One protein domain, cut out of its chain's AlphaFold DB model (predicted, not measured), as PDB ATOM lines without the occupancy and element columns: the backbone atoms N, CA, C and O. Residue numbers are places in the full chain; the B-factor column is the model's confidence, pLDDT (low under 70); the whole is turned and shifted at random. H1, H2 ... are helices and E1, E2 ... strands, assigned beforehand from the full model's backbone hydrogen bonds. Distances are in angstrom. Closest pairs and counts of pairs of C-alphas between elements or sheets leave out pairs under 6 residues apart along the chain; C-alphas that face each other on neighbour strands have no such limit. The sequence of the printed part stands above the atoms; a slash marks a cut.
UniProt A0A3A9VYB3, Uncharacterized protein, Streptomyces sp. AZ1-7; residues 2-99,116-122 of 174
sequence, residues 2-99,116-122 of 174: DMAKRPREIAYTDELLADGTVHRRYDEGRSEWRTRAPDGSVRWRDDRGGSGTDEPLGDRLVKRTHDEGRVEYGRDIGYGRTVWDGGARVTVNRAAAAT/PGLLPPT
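Overview. This is residues 2 to 99 and 116 to 122 of the 174 residues of an uncharacterized protein of Streptomyces sp. AZ1-7 (UniProt A0A3A9VYB3). This is a closed barrel of nine strands, E1 to E9, in which the chain goes round the ring strand by strand and E9 comes back beside E1 to close the wall. One very short helix, H1, follows E9 and lies outside the barrel, and residues 2 to 7 form a tail leading into E1. The printed part has 105 residues, with nine named strands and then one named helix along the chain, and the class is mostly strand. The sheet is mixed: neighbours round the ring are antiparallel, but E9 and E1 are parallel. The whole is compact, with a radius of gyration of the C-alphas of 13.8 A and spans of 46 by 31 by 26 A.

Arrangement. E1, residues 8 to 16, is staggered: it pairs over residues 8 to 12 with E9, residues 89 to 93, and over residues 12 to 16 with E2, residues 22 to 26. E9 and E1 are parallel at 33 degrees, with N 12 and O 92 at 2.8 A, within hydrogen-bond range. E1 and E2 form a hairpin at 150 degrees, with N 13 and O 25 at 2.9 A. A meander, each strand the antiparallel neighbour of the one before, runs from E1 through E2, E3 at residues 31 to 36, E4 at 42 to 46, E5 at 51 to 57, E6 at 61 to 66, E7 at 71 to 78 and E8 at 81 to 84 to E9. Along it N 33 of E3 and O 45 of E4 are within hydrogen-bond range at 2.8 A, and so are N 53 of E5 and O 65 of E6 at 2.7 A. E7 is also staggered, pairing with E6 over residues 71 to 75 and with E8 over residues 75 to 78. Across the ring E1 and E5 are apart, for instance. H1, residues 95 to 98, is on the barrel, outside it, at a height over the sheet of 7.4 A and over none of the strands. The closest C-alphas of E1 and H1 are those of Thr 13 and Ala 95, 6.1 A apart. H1 is too short for an O i to N i+4 pair; its one O i to N i+3 pair is within range.

Along the chain. E1 is 26.0 A long, from C-alpha 8 at (232.982, 264.803, 285.399). E2 measures 12.7 A, E3 16.6 A, E4 13.1 A, E5 19.3 A, E6 16.2 A, E7 22.0 A, E8 9.9 A and E9 13.6 A, with C-alpha 93 at (233.779, 278.305, 289.787). H1 spans 5.5 A and ends at C-alpha 98, (232.433, 285.255, 283.730).

Size, cuts and confidence. The C-alphas farthest apart, those of Asp 2 and Ala 18, are 47.4 A apart. Residues 100 to 115 are not printed, and C-alphas 99 and 116 are 28.9 A apart across this cut. The links between successive named elements are tight. The mean pLDDT of the printed part is 85.4; it is under 70 at residues 2 to 6, 79, 95 to 99 and 116 to 117.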
ATOM      1  N   ASP A   2     240.695 251.616 278.350       40.44
ATOM      2  CA  ASP A   2     239.281 251.946 278.488       40.44
ATOM      3  C   ASP A   2     239.051 253.284 277.754       40.44
ATOM      4  O   ASP A   2     240.004 254.046 277.558       40.44
ATOM      5  N   MET A   3     237.831 253.561 277.290       41.03
ATOM      6  CA  MET A   3     237.492 254.864 276.700       41.03
ATOM      7  C   MET A   3     237.921 255.956 277.681       41.03
ATOM      8  O   MET A   3     237.582 255.867 278.858       41.03
ATOM      9  N   ALA A   4     238.653 256.974 277.214       53.03
ATOM     10  CA  ALA A   4     239.007 258.143 278.014       53.03
ATOM     11  C   ALA A   4     237.717 258.804 278.520       53.03
ATOM     12  O   ALA A   4     237.113 259.643 277.844       53.03
ATOM     13  N   LYS A   5     237.245 258.355 279.686       61.19
ATOM     14  CA  LYS A   5     236.031 258.847 280.311       61.19
ATOM     15  C   LYS A   5     236.338 260.283 280.672       61.19
ATOM     16  O   LYS A   5     237.240 260.554 281.463       61.19
ATOM     17  N   ARG A   6     235.661 261.205 279.991       68.56
ATOM     18  CA  ARG A   6     235.858 262.632 280.226       68.56
ATOM     19  C   ARG A   6     235.658 262.897 281.724       68.56
ATOM     20  O   ARG A   6     234.699 262.352 282.280       68.56
ATOM     21  N   PRO A   7     236.533 263.696 282.359       77.69
ATOM     22  CA  PRO A   7     236.346 264.111 283.740       77.69
ATOM     23  C   PRO A   7     234.928 264.637 283.938       77.69
ATOM     24  O   PRO A   7     234.432 265.402 283.105       77.69
ATOM     25  N   ARG A   8     234.276 264.237 285.029       86.75
ATOM     26  CA  ARG A   8     232.982 264.803 285.399       86.75
ATOM     27  C   ARG A   8     233.207 266.232 285.876       86.75
ATOM     28  O   ARG A   8     233.802 266.450 286.932       86.75
ATOM     29  N   GLU A   9     232.738 267.191 285.095       87.12
ATOM     30  CA  GLU A   9     232.746 268.595 285.483       87.12
ATOM     31  C   GLU A   9     231.539 268.893 286.377       87.12
ATOM     32  O   GLU A   9     230.433 268.430 286.100       87.12
ATOM     33  N   ILE A  10     231.772 269.623 287.467       90.31
ATOM     34  CA  ILE A  10     230.738 270.080 288.397       90.31
ATOM     35  C   ILE A  10     230.943 271.576 288.589       90.31
ATOM     36  O   ILE A  10     231.930 272.007 289.197       90.31
ATOM     37  N   ALA A  11     230.039 272.378 288.042       89.25
ATOM     38  CA  ALA A  11     230.126 273.818 288.184       89.25
ATOM     39  C   ALA A  11     229.584 274.253 289.551       89.25
ATOM     40  O   ALA A  11     228.709 273.608 290.127       89.25
ATOM     41  N   TYR A  12     230.086 275.366 290.072       87.44
ATOM     42  CA  TYR A  12     229.559 275.981 291.281       87.44
ATOM     43  C   TYR A  12     229.632 277.505 291.231       87.44
ATOM     44  O   TYR A  12     230.391 278.079 290.448       87.44
ATOM     45  N   THR A  13     228.864 278.150 292.102       86.25
ATOM     46  CA  THR A  13     228.934 279.589 292.375       86.25
ATOM     47  C   THR A  13     229.134 279.793 293.870       86.25
ATOM     48  O   THR A  13     228.485 279.112 294.661       86.25
ATOM     49  N   ASP A  14     230.002 280.733 294.237       85.12
ATOM     50  CA  ASP A  14     230.249 281.121 295.626       85.12
ATOM     51  C   ASP A  14     229.570 282.464 295.932       85.12
ATOM     52  O   ASP A  14     229.616 283.391 295.124       85.12
ATOM     53  N   GLU A  15     228.952 282.561 297.106       85.31
ATOM     54  CA  GLU A  15     228.334 283.767 297.659       85.31
ATOM     55  C   GLU A  15     228.897 284.004 299.067       85.31
ATOM     56  O   GLU A  15     228.864 283.099 299.902       85.31
ATOM     57  N   LEU A  16     229.437 285.195 299.344       85.81
ATOM     58  CA  LEU A  16     229.894 285.565 300.686       85.81
ATOM     59  C   LEU A  16     228.697 286.031 301.522       85.81
ATOM     60  O   LEU A  16     228.015 286.986 301.155       85.81
ATOM     61  N   LEU A  17     228.449 285.357 302.642       86.75
ATOM     62  CA  LEU A  17     227.379 285.693 303.574       86.75
ATOM     63  C   LEU A  17     227.840 286.746 304.593       86.75
ATOM     64  O   LEU A  17     229.032 286.948 304.825       86.75
ATOM     65  N   ALA A  18     226.873 287.397 305.244       85.69
ATOM     66  CA  ALA A  18     227.122 288.467 306.215       85.69
ATOM     67  C   ALA A  18     227.912 288.017 307.459       85.69
ATOM     68  O   ALA A  18     228.541 288.841 308.117       85.69
ATOM     69  N   ASP A  19     227.890 286.723 307.781       83.88
ATOM     70  CA  ASP A  19     228.633 286.122 308.893       83.88
ATOM     71  C   ASP A  19     230.079 285.733 308.516       83.88
ATOM     72  O   ASP A  19     230.794 285.150 309.329       83.88
ATOM     73  N   GLY A  20     230.514 286.035 307.286       79.94
ATOM     74  CA  GLY A  20     231.834 285.674 306.765       79.94
ATOM     75  C   GLY A  20     231.933 284.235 306.245       79.94
ATOM     76  O   GLY A  20     232.997 283.820 305.782       79.94
ATOM     77  N   THR A  21     230.842 283.467 306.281       88.38
ATOM     78  CA  THR A  21     230.773 282.137 305.669       88.38
ATOM     79  C   THR A  21     230.580 282.265 304.158       88.38
ATOM     80  O   THR A  21     229.814 283.097 303.682       88.38
ATOM     81  N   VAL A  22     231.229 281.410 303.368       92.00
ATOM     82  CA  VAL A  22     230.938 281.277 301.933       92.00
ATOM     83  C   VAL A  22     229.901 280.203 301.723       92.00
ATOM     84  O   VAL A  22     230.082 279.069 302.155       92.00
ATOM     85  N   HIS A  23     228.853 280.540 300.993       91.12
ATOM     86  CA  HIS A  23     227.881 279.595 300.493       91.12
ATOM     87  C   HIS A  23     228.194 279.239 299.039       91.12
ATOM     88  O   HIS A  23     228.026 280.046 298.126       91.12
ATOM     89  N   ARG A  24     228.648 278.009 298.829       93.94
ATOM     90  CA  ARG A  24     228.889 277.410 297.522       93.94
ATOM     91  C   ARG A  24     227.660 276.632 297.074       93.94
ATOM     92  O   ARG A  24     227.272 275.674 297.733       93.94
ATOM     93  N   ARG A  25     227.092 276.977 295.920       93.62
ATOM     94  CA  ARG A  25     226.005 276.218 295.277       93.62
ATOM     95  C   ARG A  25     226.545 275.483 294.058       93.62
ATOM     96  O   ARG A  25     227.040 276.128 293.135       93.62
ATOM     97  N   TYR A  26     226.452 274.158 294.049       91.88
ATOM     98  CA  TYR A  26     226.832 273.319 292.914       91.88
ATOM     99  C   TYR A  26     225.658 273.175 291.932       91.88
ATOM    100  O   TYR A  26     224.497 273.134 292.337       91.88
ATOM    101  N   ASP A  27     225.948 273.057 290.637       90.88
ATOM    102  CA  ASP A  27     224.939 272.873 289.582       90.88
ATOM    103  C   ASP A  27     224.145 271.561 289.708       90.88
ATOM    104  O   ASP A  27     222.986 271.491 289.309       90.88
ATOM    105  N   GLU A  28     224.738 270.546 290.338       90.94
ATOM    106  CA  GLU A  28     224.099 269.275 290.696       90.94
ATOM    107  C   GLU A  28     223.170 269.356 291.928       90.94
ATOM    108  O   GLU A  28     222.750 268.326 292.462       90.94
ATOM    109  N   GLY A  29     222.880 270.567 292.416       92.62
ATOM    110  CA  GLY A  29     221.938 270.810 293.511       92.62
ATOM    111  C   GLY A  29     222.463 270.444 294.902       92.62
ATOM    112  O   GLY A  29     221.663 270.209 295.799       92.62
ATOM    113  N   ARG A  30     223.785 270.330 295.084       95.69
ATOM    114  CA  ARG A  30     224.422 270.306 296.415       95.69
ATOM    115  C   ARG A  30     224.760 271.738 296.825       95.69
ATOM    116  O   ARG A  30     225.166 272.531 295.975       95.69
ATOM    117  N   SER A  31     224.699 272.028 298.114       96.44
ATOM    118  CA  SER A  31     225.158 273.290 298.699       96.44
ATOM    119  C   SER A  31     226.215 273.022 299.763       96.44
ATOM    120  O   SER A  31     226.148 272.013 300.453       96.44
ATOM    121  N   GLU A  32     227.204 273.900 299.894       96.62
ATOM    122  CA  GLU A  32     228.288 273.764 300.867       96.62
ATOM    123  C   GLU A  32     228.597 275.116 301.512       96.62
ATOM    124  O   GLU A  32     228.798 276.116 300.828       96.62
ATOM    125  N   TRP A  33     228.643 275.148 302.839       96.56
ATOM    126  CA  TRP A  33     229.042 276.308 303.627       96.56
ATOM    127  C   TRP A  33     230.487 276.146 304.050       96.56
ATOM    128  O   TRP A  33     230.856 275.101 304.584       96.56
ATOM    129  N   ARG A  34     231.296 277.176 303.814       96.12
ATOM    130  CA  ARG A  34     232.746 277.153 303.986       96.12
ATOM    131  C   ARG A  34     233.197 278.315 304.860       96.12
ATOM    132  O   ARG A  34     232.860 279.463 304.586       96.12
ATOM    133  N   THR A  35     234.019 278.026 305.856       92.19
ATOM    134  CA  THR A  35     234.594 279.016 306.772       92.19
ATOM    135  C   THR A  35     236.100 278.806 306.827       92.19
ATOM    136  O   THR A  35     236.561 277.722 307.183       92.19
ATOM    137  N   ARG A  36     236.884 279.819 306.454       88.06
ATOM    138  CA  ARG A  36     238.350 279.747 306.524       88.06
ATOM    139  C   ARG A  36     238.829 280.066 307.935       88.06
ATOM    140  O   ARG A  36     238.330 280.988 308.573       88.06
ATOM    141  N   ALA A  37     239.822 279.323 308.385       88.44
ATOM    142  CA  ALA A  37     240.556 279.581 309.606       88.44
ATOM    143  C   ALA A  37     241.802 280.452 309.327       88.44
ATOM    144  O   ALA A  37     242.239 280.574 308.178       88.44
ATOM    145  N   PRO A  38     242.409 281.060 310.365       84.44
ATOM    146  CA  PRO A  38     243.582 281.926 310.206       84.44
ATOM    147  C   PRO A  38     244.819 281.240 309.608       84.44
ATOM    148  O   PRO A  38     245.690 281.914 309.069       84.44
ATOM    149  N   ASP A  39     244.907 279.914 309.706       80.62
ATOM    150  CA  ASP A  39     245.994 279.101 309.149       80.62
ATOM    151  C   ASP A  39     245.807 278.765 307.659       80.62
ATOM    152  O   ASP A  39     246.607 278.033 307.078       80.62
ATOM    153  N   GLY A  40     244.746 279.291 307.044       85.00
ATOM    154  CA  GLY A  40     244.406 279.064 305.647       85.00
ATOM    155  C   GLY A  40     243.551 277.822 305.407       85.00
ATOM    156  O   GLY A  40     243.000 277.700 304.312       85.00
ATOM    157  N   SER A  41     243.378 276.945 306.404       90.56
ATOM    158  CA  SER A  41     242.471 275.802 306.296       90.56
ATOM    159  C   SER A  41     241.019 276.267 306.172       90.56
ATOM    160  O   SER A  41     240.647 277.354 306.614       90.56
ATOM    161  N   VAL A  42     240.170 275.459 305.542       94.75
ATOM    162  CA  VAL A  42     238.753 275.770 305.351       94.75
ATOM    163  C   VAL A  42     237.920 274.665 305.953       94.75
ATOM    164  O   VAL A  42     237.984 273.522 305.503       94.75
ATOM    165  N   ARG A  43     237.082 275.002 306.934       96.38
ATOM    166  CA  ARG A  43     236.043 274.084 307.367       96.38
ATOM    167  C   ARG A  43     234.844 274.157 306.436       96.38
ATOM    168  O   ARG A  43     234.389 275.252 306.130       96.38
ATOM    169  N   TRP A  44     234.330 273.010 306.005       96.50
ATOM    170  CA  TRP A  44     233.126 272.939 305.192       96.50
ATOM    171  C   TRP A  44     232.082 271.981 305.768       96.50
ATOM    172  O   TRP A  44     232.413 271.027 306.475       96.50
ATOM    173  N   ARG A  45     230.816 272.262 305.452       97.81
ATOM    174  CA  ARG A  45     229.650 271.397 305.680       97.81
ATOM    175  C   ARG A  45     228.696 271.507 304.496       97.81
ATOM    176  O   ARG A  45     228.601 272.589 303.921       97.81
ATOM    177  N   ASP A  46     227.985 270.448 304.145       97.06
ATOM    178  CA  ASP A  46     227.025 270.434 303.041       97.06
ATOM    179  C   ASP A  46     225.573 270.218 303.500       97.06
ATOM    180  O   ASP A  46     225.287 269.953 304.669       97.06
ATOM    181  N   ASP A  47     224.638 270.387 302.568       97.12
ATOM    182  CA  ASP A  47     223.196 270.208 302.779       97.12
ATOM    183  C   ASP A  47     222.744 268.737 302.800       97.12
ATOM    184  O   ASP A  47     221.555 268.452 302.936       97.12
ATOM    185  N   ARG A  48     223.685 267.794 302.692       95.75
ATOM    186  CA  ARG A  48     223.463 266.340 302.713       95.75
ATOM    187  C   ARG A  48     224.053 265.680 303.962       95.75
ATOM    188  O   ARG A  48     224.051 264.456 304.057       95.75
ATOM    189  N   GLY A  49     224.515 266.481 304.925       95.00
ATOM    190  CA  GLY A  49     225.077 266.020 306.195       95.00
ATOM    191  C   GLY A  49     226.572 265.693 306.150       95.00
ATOM    192  O   GLY A  49     227.104 265.207 307.143       95.00
ATOM    193  N   GLY A  50     227.255 265.952 305.034       96.19
ATOM    194  CA  GLY A  50     228.704 265.848 304.928       96.19
ATOM    195  C   GLY A  50     229.405 267.055 305.547       96.19
ATOM    196  O   GLY A  50     228.948 268.192 305.430       96.19
ATOM    197  N   SER A  51     230.551 266.827 306.178       97.69
ATOM    198  CA  SER A  51     231.427 267.885 306.687       97.69
ATOM    199  C   SER A  51     232.878 267.420 306.729       97.69
ATOM    200  O   SER A  51     233.173 266.223 306.709       97.69
ATOM    201  N   GLY A  52     233.809 268.372 306.726       97.69
ATOM    202  CA  GLY A  52     235.230 268.052 306.614       97.69
ATOM    203  C   GLY A  52     236.098 269.271 306.363       97.69
ATOM    204  O   GLY A  52     235.571 270.342 306.068       97.69
ATOM    205  N   THR A  53     237.404 269.158 306.569       97.56
ATOM    206  CA  THR A  53     238.382 270.252 306.456       97.56
ATOM    207  C   THR A  53     239.124 270.164 305.137       97.56
ATOM    208  O   THR A  53     239.640 269.102 304.802       97.56
ATOM    209  N   ASP A  54     239.263 271.286 304.444       95.94
ATOM    210  CA  ASP A  54     240.209 271.446 303.346       95.94
ATOM    211  C   ASP A  54     241.470 272.135 303.870       95.94
ATOM    212  O   ASP A  54     241.433 273.283 304.307       95.94
ATOM    213  N   GLU A  55     242.589 271.429 303.836       95.12
ATOM    214  CA  GLU A  55     243.904 271.932 304.202       95.12
ATOM    215  C   GLU A  55     244.699 272.262 302.925       95.12
ATOM    216  O   GLU A  55     244.908 271.365 302.098       95.12
ATOM    217  N   PRO A  56     245.151 273.514 302.733       91.62
ATOM    218  CA  PRO A  56     246.042 273.846 301.632       91.62
ATOM    219  C   PRO A  56     247.430 273.235 301.860       91.62
ATOM    220  O   PRO A  56     247.993 273.259 302.954       91.62
ATOM    221  N   LEU A  57     247.987 272.684 300.791       90.44
ATOM    222  CA  LEU A  57     249.305 272.078 300.722       90.44
ATOM    223  C   LEU A  57     250.103 272.760 299.601       90.44
ATOM    224  O   LEU A  57     249.534 273.312 298.656       90.44
ATOM    225  N   GLY A  58     251.436 272.700 299.682       87.00
ATOM    226  CA  GLY A  58     252.304 273.232 298.632       87.00
ATOM    227  C   GLY A  58     252.006 272.588 297.275       87.00
ATOM    228  O   GLY A  58     251.355 271.544 297.195       87.00
ATOM    229  N   ASP A  59     252.485 273.201 296.194       86.56
ATOM    230  CA  ASP A  59     252.191 272.753 294.821       86.56
ATOM    231  C   ASP A  59     250.709 272.850 294.428       86.56
ATOM    232  O   ASP A  59     250.237 272.067 293.599       86.56
ATOM    233  N   ARG A  60     249.972 273.813 295.003       87.38
ATOM    234  CA  ARG A  60     248.529 274.010 294.761       87.38
ATOM    235  C   ARG A  60     247.691 272.769 295.088       87.38
ATOM    236  O   ARG A  60     246.640 272.540 294.483       87.38
ATOM    237  N   LEU A  61     248.178 271.933 295.998       90.81
ATOM    238  CA  LEU A  61     247.443 270.774 296.471       90.81
ATOM    239  C   LEU A  61     246.514 271.175 297.605       90.81
ATOM    240  O   LEU A  61     246.758 272.118 298.348       90.81
ATOM    241  N   VAL A  62     245.434 270.425 297.743       93.69
ATOM    242  CA  VAL A  62     244.489 270.580 298.838       93.69
ATOM    243  C   VAL A  62     244.188 269.196 299.359       93.69
ATOM    244  O   VAL A  62     243.798 268.318 298.594       93.69
ATOM    245  N   LYS A  63     244.346 268.998 300.659       95.56
ATOM    246  CA  LYS A  63     243.896 267.797 301.346       95.56
ATOM    247  C   LYS A  63     242.511 268.049 301.919       95.56
ATOM    248  O   LYS A  63     242.362 268.845 302.837       95.56
ATOM    249  N   ARG A  64     241.505 267.338 301.427       96.88
ATOM    250  CA  ARG A  64     240.162 267.334 302.003       96.88
ATOM    251  C   ARG A  64     240.020 266.128 302.924       96.88
ATOM    252  O   ARG A  64     240.095 264.987 302.479       96.88
ATOM    253  N   THR A  65     239.821 266.388 304.209       97.44
ATOM    254  CA  THR A  65     239.584 265.380 305.249       97.44
ATOM    255  C   THR A  65     238.127 265.456 305.670       97.44
ATOM    256  O   THR A  65     237.712 266.452 306.251       97.44
ATOM    257  N   HIS A  66     237.347 264.427 305.367       97.06
ATOM    258  CA  HIS A  66     235.961 264.299 305.815       97.06
ATOM    259  C   HIS A  66     235.928 263.932 307.300       97.06
ATOM    260  O   HIS A  66     236.815 263.221 307.771       97.06
ATOM    261  N   ASP A  67     234.901 264.359 308.032       96.56
ATOM    262  CA  ASP A  67     234.782 264.070 309.471       96.56
ATOM    263  C   ASP A  67     234.612 262.563 309.756       96.56
ATOM    264  O   ASP A  67     234.982 262.079 310.820       96.56
ATOM    265  N   GLU A  68     234.151 261.790 308.767       94.50
ATOM    266  CA  GLU A  68     234.136 260.318 308.786       94.50
ATOM    267  C   GLU A  68     235.521 259.670 308.555       94.50
ATOM    268  O   GLU A  68     235.645 258.448 308.501       94.50
ATOM    269  N   GLY A  69     236.576 260.472 308.390       94.00
ATOM    270  CA  GLY A  69     237.966 260.025 308.267       94.00
ATOM    271  C   GLY A  69     238.454 259.767 306.838       94.00
ATOM    272  O   GLY A  69     239.644 259.510 306.641       94.00
ATOM    273  N   ARG A  70     237.589 259.860 305.817       95.19
ATOM    274  CA  ARG A  70     238.023 259.771 304.409       95.19
ATOM    275  C   ARG A  70     238.908 260.966 304.052       95.19
ATOM    276  O   ARG A  70     238.555 262.107 304.334       95.19
ATOM    277  N   VAL A  71     240.004 260.709 303.342       95.62
ATOM    278  CA  VAL A  71     240.871 261.745 302.769       95.62
ATOM    279  C   VAL A  71     240.816 261.687 301.247       95.62
ATOM    280  O   VAL A  71     240.920 260.611 300.659       95.62
ATOM    281  N   GLU A  72     240.678 262.846 300.615       94.69
ATOM    282  CA  GLU A  72     240.841 263.030 299.175       94.69
ATOM    283  C   GLU A  72     241.759 264.228 298.904       94.69
ATOM    284  O   GLU A  72     241.846 265.152 299.714       94.69
ATOM    285  N   TYR A  73     242.448 264.219 297.763       94.19
ATOM    286  CA  TYR A  73     243.319 265.322 297.373       94.19
ATOM    287  C   TYR A  73     242.787 266.008 296.122       94.19
ATOM    288  O   TYR A  73     242.423 265.366 295.132       94.19
ATOM    289  N   GLY A  74     242.769 267.332 296.190       92.62
ATOM    290  CA  GLY A  74     242.506 268.225 295.082       92.62
ATOM    291  C   GLY A  74     243.799 268.863 294.589       92.62
ATOM    292  O   GLY A  74     244.736 269.067 295.360       92.62
ATOM    293  N   ARG A  75     243.851 269.205 293.305       90.44
ATOM    294  CA  ARG A  75     244.887 270.066 292.732       90.44
ATOM    295  C   ARG A  75     244.219 271.249 292.059       90.44
ATOM    296  O   ARG A  75     243.441 271.068 291.121       90.44
ATOM    297  N   ASP A  76     244.521 272.447 292.535       85.56
ATOM    298  CA  ASP A  76     244.118 273.668 291.857       85.56
ATOM    299  C   ASP A  76     244.983 273.870 290.606       85.56
ATOM    300  O   ASP A  76     246.216 273.914 290.654       85.56
ATOM    301  N   ILE A  77     244.309 273.948 289.462       80.50
ATOM    302  CA  ILE A  77     244.928 274.140 288.147       80.50
ATOM    303  C   ILE A  77     244.741 275.577 287.634       80.50
ATOM    304  O   ILE A  77     245.050 275.861 286.476       80.50
ATOM    305  N   GLY A  78     244.260 276.479 288.493       76.44
ATOM    306  CA  GLY A  78     244.005 277.884 288.209       76.44
ATOM    307  C   GLY A  78     242.627 278.143 287.598       76.44
ATOM    308  O   GLY A  78     241.886 277.230 287.223       76.44
ATOM    309  N   TYR A  79     242.289 279.430 287.467       69.31
ATOM    310  CA  TYR A  79     241.044 279.912 286.848       69.31
ATOM    311  C   TYR A  79     239.756 279.398 287.517       69.31
ATOM    312  O   TYR A  79     238.735 279.212 286.839       69.31
ATOM    313  N   GLY A  80     239.818 279.150 288.830       77.19
ATOM    314  CA  GLY A  80     238.711 278.621 289.625       77.19
ATOM    315  C   GLY A  80     238.426 277.141 289.376       77.19
ATOM    316  O   GLY A  80     237.272 276.730 289.490       77.19
ATOM    317  N   ARG A  81     239.429 276.350 288.973       82.44
ATOM    318  CA  ARG A  81     239.270 274.928 288.649       82.44
ATOM    319  C   ARG A  81     240.111 274.062 289.572       82.44
ATOM    320  O   ARG A  81     241.327 274.215 289.640       82.44
ATOM    321  N   THR A  82     239.478 273.067 290.177       87.75
ATOM    322  CA  THR A  82     240.166 272.088 291.024       87.75
ATOM    323  C   THR A  82     239.885 270.685 290.523       87.75
ATOM    324  O   THR A  82     238.733 270.308 290.312       87.75
ATOM    325  N   VAL A  83     240.949 269.921 290.309       89.25
ATOM    326  CA  VAL A  83     240.899 268.519 289.896       89.25
ATOM    327  C   VAL A  83     240.908 267.652 291.142       89.25
ATOM    328  O   VAL A  83     241.756 267.849 292.005       89.25
ATOM    329  N   TRP A  84     240.011 266.679 291.209       90.62
ATOM    330  CA  TRP A  84     239.848 265.742 292.318       90.62
ATOM    331  C   TRP A  84     239.946 264.300 291.815       90.62
ATOM    332  O   TRP A  84     239.924 264.050 290.605       90.62
ATOM    333  N   ASP A  85     240.023 263.347 292.743       85.00
ATOM    334  CA  ASP A  85     239.850 261.913 292.464       85.00
ATOM    335  C   ASP A  85     240.778 261.384 291.356       85.00
ATOM    336  O   ASP A  85     240.350 260.679 290.441       85.00
ATOM    337  N   GLY A  86     242.049 261.802 291.372       79.44
ATOM    338  CA  GLY A  86     243.032 261.414 290.354       79.44
ATOM    339  C   GLY A  86     242.670 261.841 288.923       79.44
ATOM    340  O   GLY A  86     243.177 261.258 287.971       79.44
ATOM    341  N   GLY A  87     241.790 262.836 288.754       82.44
ATOM    342  CA  GLY A  87     241.331 263.329 287.450       82.44
ATOM    343  C   GLY A  87     239.900 262.949 287.078       82.44
ATOM    344  O   GLY A  87     239.416 263.399 286.039       82.44
ATOM    345  N   ALA A  88     239.201 262.157 287.895       85.56
ATOM    346  CA  ALA A  88     237.837 261.729 287.582       85.56
ATOM    347  C   ALA A  88     236.803 262.862 287.702       85.56
ATOM    348  O   ALA A  88     235.767 262.821 287.032       85.56
ATOM    349  N   ARG A  89     237.081 263.880 288.527       90.19
ATOM    350  CA  ARG A  89     236.178 265.003 288.801       90.19
ATOM    351  C   ARG A  89     236.916 266.335 288.736       90.19
ATOM    352  O   ARG A  89     238.045 266.451 289.202       90.19
ATOM    353  N   VAL A  90     236.257 267.353 288.191       89.06
ATOM    354  CA  VAL A  90     236.747 268.737 288.183       89.06
ATOM    355  C   VAL A  90     235.643 269.654 288.689       89.06
ATOM    356  O   VAL A  90     234.548 269.658 288.136       89.06
ATOM    357  N   THR A  91     235.922 270.440 289.726       89.56
ATOM    358  CA  THR A  91     235.011 271.491 290.199       89.56
ATOM    359  C   THR A  91     235.388 272.829 289.578       89.56
ATOM    360  O   THR A  91     236.576 273.156 289.548       89.56
ATOM    361  N   VAL A  92     234.408 273.600 289.100       87.19
ATOM    362  CA  VAL A  92     234.642 274.857 288.366       87.19
ATOM    363  C   VAL A  92     233.811 276.001 288.939       87.19
ATOM    364  O   VAL A  92     232.584 275.942 288.915       87.19
ATOM    365  N   ASN A  93     234.461 277.078 289.382       83.56
ATOM    366  CA  ASN A  93     233.779 278.305 289.787       83.56
ATOM    367  C   ASN A  93     233.268 279.074 288.556       83.56
ATOM    368  O   ASN A  93     234.065 279.566 287.749       83.56
ATOM    369  N   ARG A  94     231.947 279.229 288.420       76.56
ATOM    370  CA  ARG A  94     231.334 280.023 287.344       76.56
ATOM    371  C   ARG A  94     231.588 281.519 287.478       76.56
ATOM    372  O   ARG A  94     231.709 282.174 286.449       76.56
ATOM    373  N   ALA A  95     231.703 282.060 288.690       62.81
ATOM    374  CA  ALA A  95     231.983 283.485 288.876       62.81
ATOM    375  C   ALA A  95     233.357 283.851 288.290       62.81
ATOM    376  O   ALA A  95     233.457 284.753 287.460       62.81
ATOM    377  N   ALA A  96     234.381 283.037 288.572       52.50
ATOM    378  CA  ALA A  96     235.705 283.154 287.952       52.50
ATOM    379  C   ALA A  96     235.681 282.907 286.427       52.50
ATOM    380  O   ALA A  96     236.624 283.256 285.709       52.50
ATOM    381  N   ALA A  97     234.608 282.292 285.909       48.53
ATOM    382  CA  ALA A  97     234.403 282.061 284.487       48.53
ATOM    383  C   ALA A  97     233.821 283.231 283.698       48.53
ATOM    384  O   ALA A  97     234.003 283.261 282.479       48.53
ATOM    385  N   ALA A  98     233.191 284.190 284.372       46.03
ATOM    386  CA  ALA A  98     232.433 285.255 283.730       46.03
ATOM    387  C   ALA A  98     233.162 286.611 283.656       46.03
ATOM    388  O   ALA A  98     232.824 287.411 282.790       46.03
ATOM    389  N   THR A  99     234.158 286.885 284.509       44.47
ATOM    390  CA  THR A  99     234.639 288.265 284.758       44.47
ATOM    391  C   THR A  99     236.032 288.619 284.218       44.47
ATOM    392  O   THR A  99     236.457 289.757 284.362       44.47
ATOM    393  N   PRO A 116     249.751 264.538 283.045       57.03
ATOM    394  CA  PRO A 116     250.013 263.793 284.284       57.03
ATOM    395  C   PRO A 116     250.484 264.667 285.462       57.03
ATOM    396  O   PRO A 116     250.193 264.345 286.609       57.03
ATOM    397  N   GLY A 117     251.128 265.812 285.206       62.47
ATOM    398  CA  GLY A 117     251.516 266.781 286.246       62.47
ATOM    399  C   GLY A 117     250.366 267.618 286.833       62.47
ATOM    400  O   GLY A 117     250.575 268.353 287.794       62.47
ATOM    401  N   LEU A 118     249.159 267.526 286.269       70.75
ATOM    402  CA  LEU A 118     247.960 268.249 286.711       70.75
ATOM    403  C   LEU A 118     246.991 267.367 287.507       70.75
ATOM    404  O   LEU A 118     245.934 267.842 287.924       70.75
ATOM    405  N   LEU A 119     247.334 266.097 287.723       83.81
ATOM    406  CA  LEU A 119     246.520 265.194 288.525       83.81
ATOM    407  C   LEU A 119     246.895 265.324 290.010       83.81
ATOM    408  O   LEU A 119     248.080 265.439 290.350       83.81
ATOM    409  N   PRO A 120     245.909 265.339 290.920       86.19
ATOM    410  CA  PRO A 120     246.195 265.197 292.335       86.19
ATOM    411  C   PRO A 120     246.680 263.766 292.631       86.19
ATOM    412  O   PRO A 120     246.242 262.818 291.970       86.19
ATOM    413  N   PRO A 121     247.564 263.588 293.628       88.44
ATOM    414  CA  PRO A 121     247.912 262.260 294.111       88.44
ATOM    415  C   PRO A 121     246.670 261.578 294.697       88.44
ATOM    416  O   PRO A 121     245.801 262.226 295.273       88.44
ATOM    417  N   THR A 122     246.576 260.255 294.582       88.12
ATOM    418  CA  THR A 122     245.476 259.498 295.207       88.12
ATOM    419  C   THR A 122     245.725 259.233 296.688       88.12
ATOM    420  O   THR A 122     244.776 259.021 297.439       88.12
TER     421      THR A 122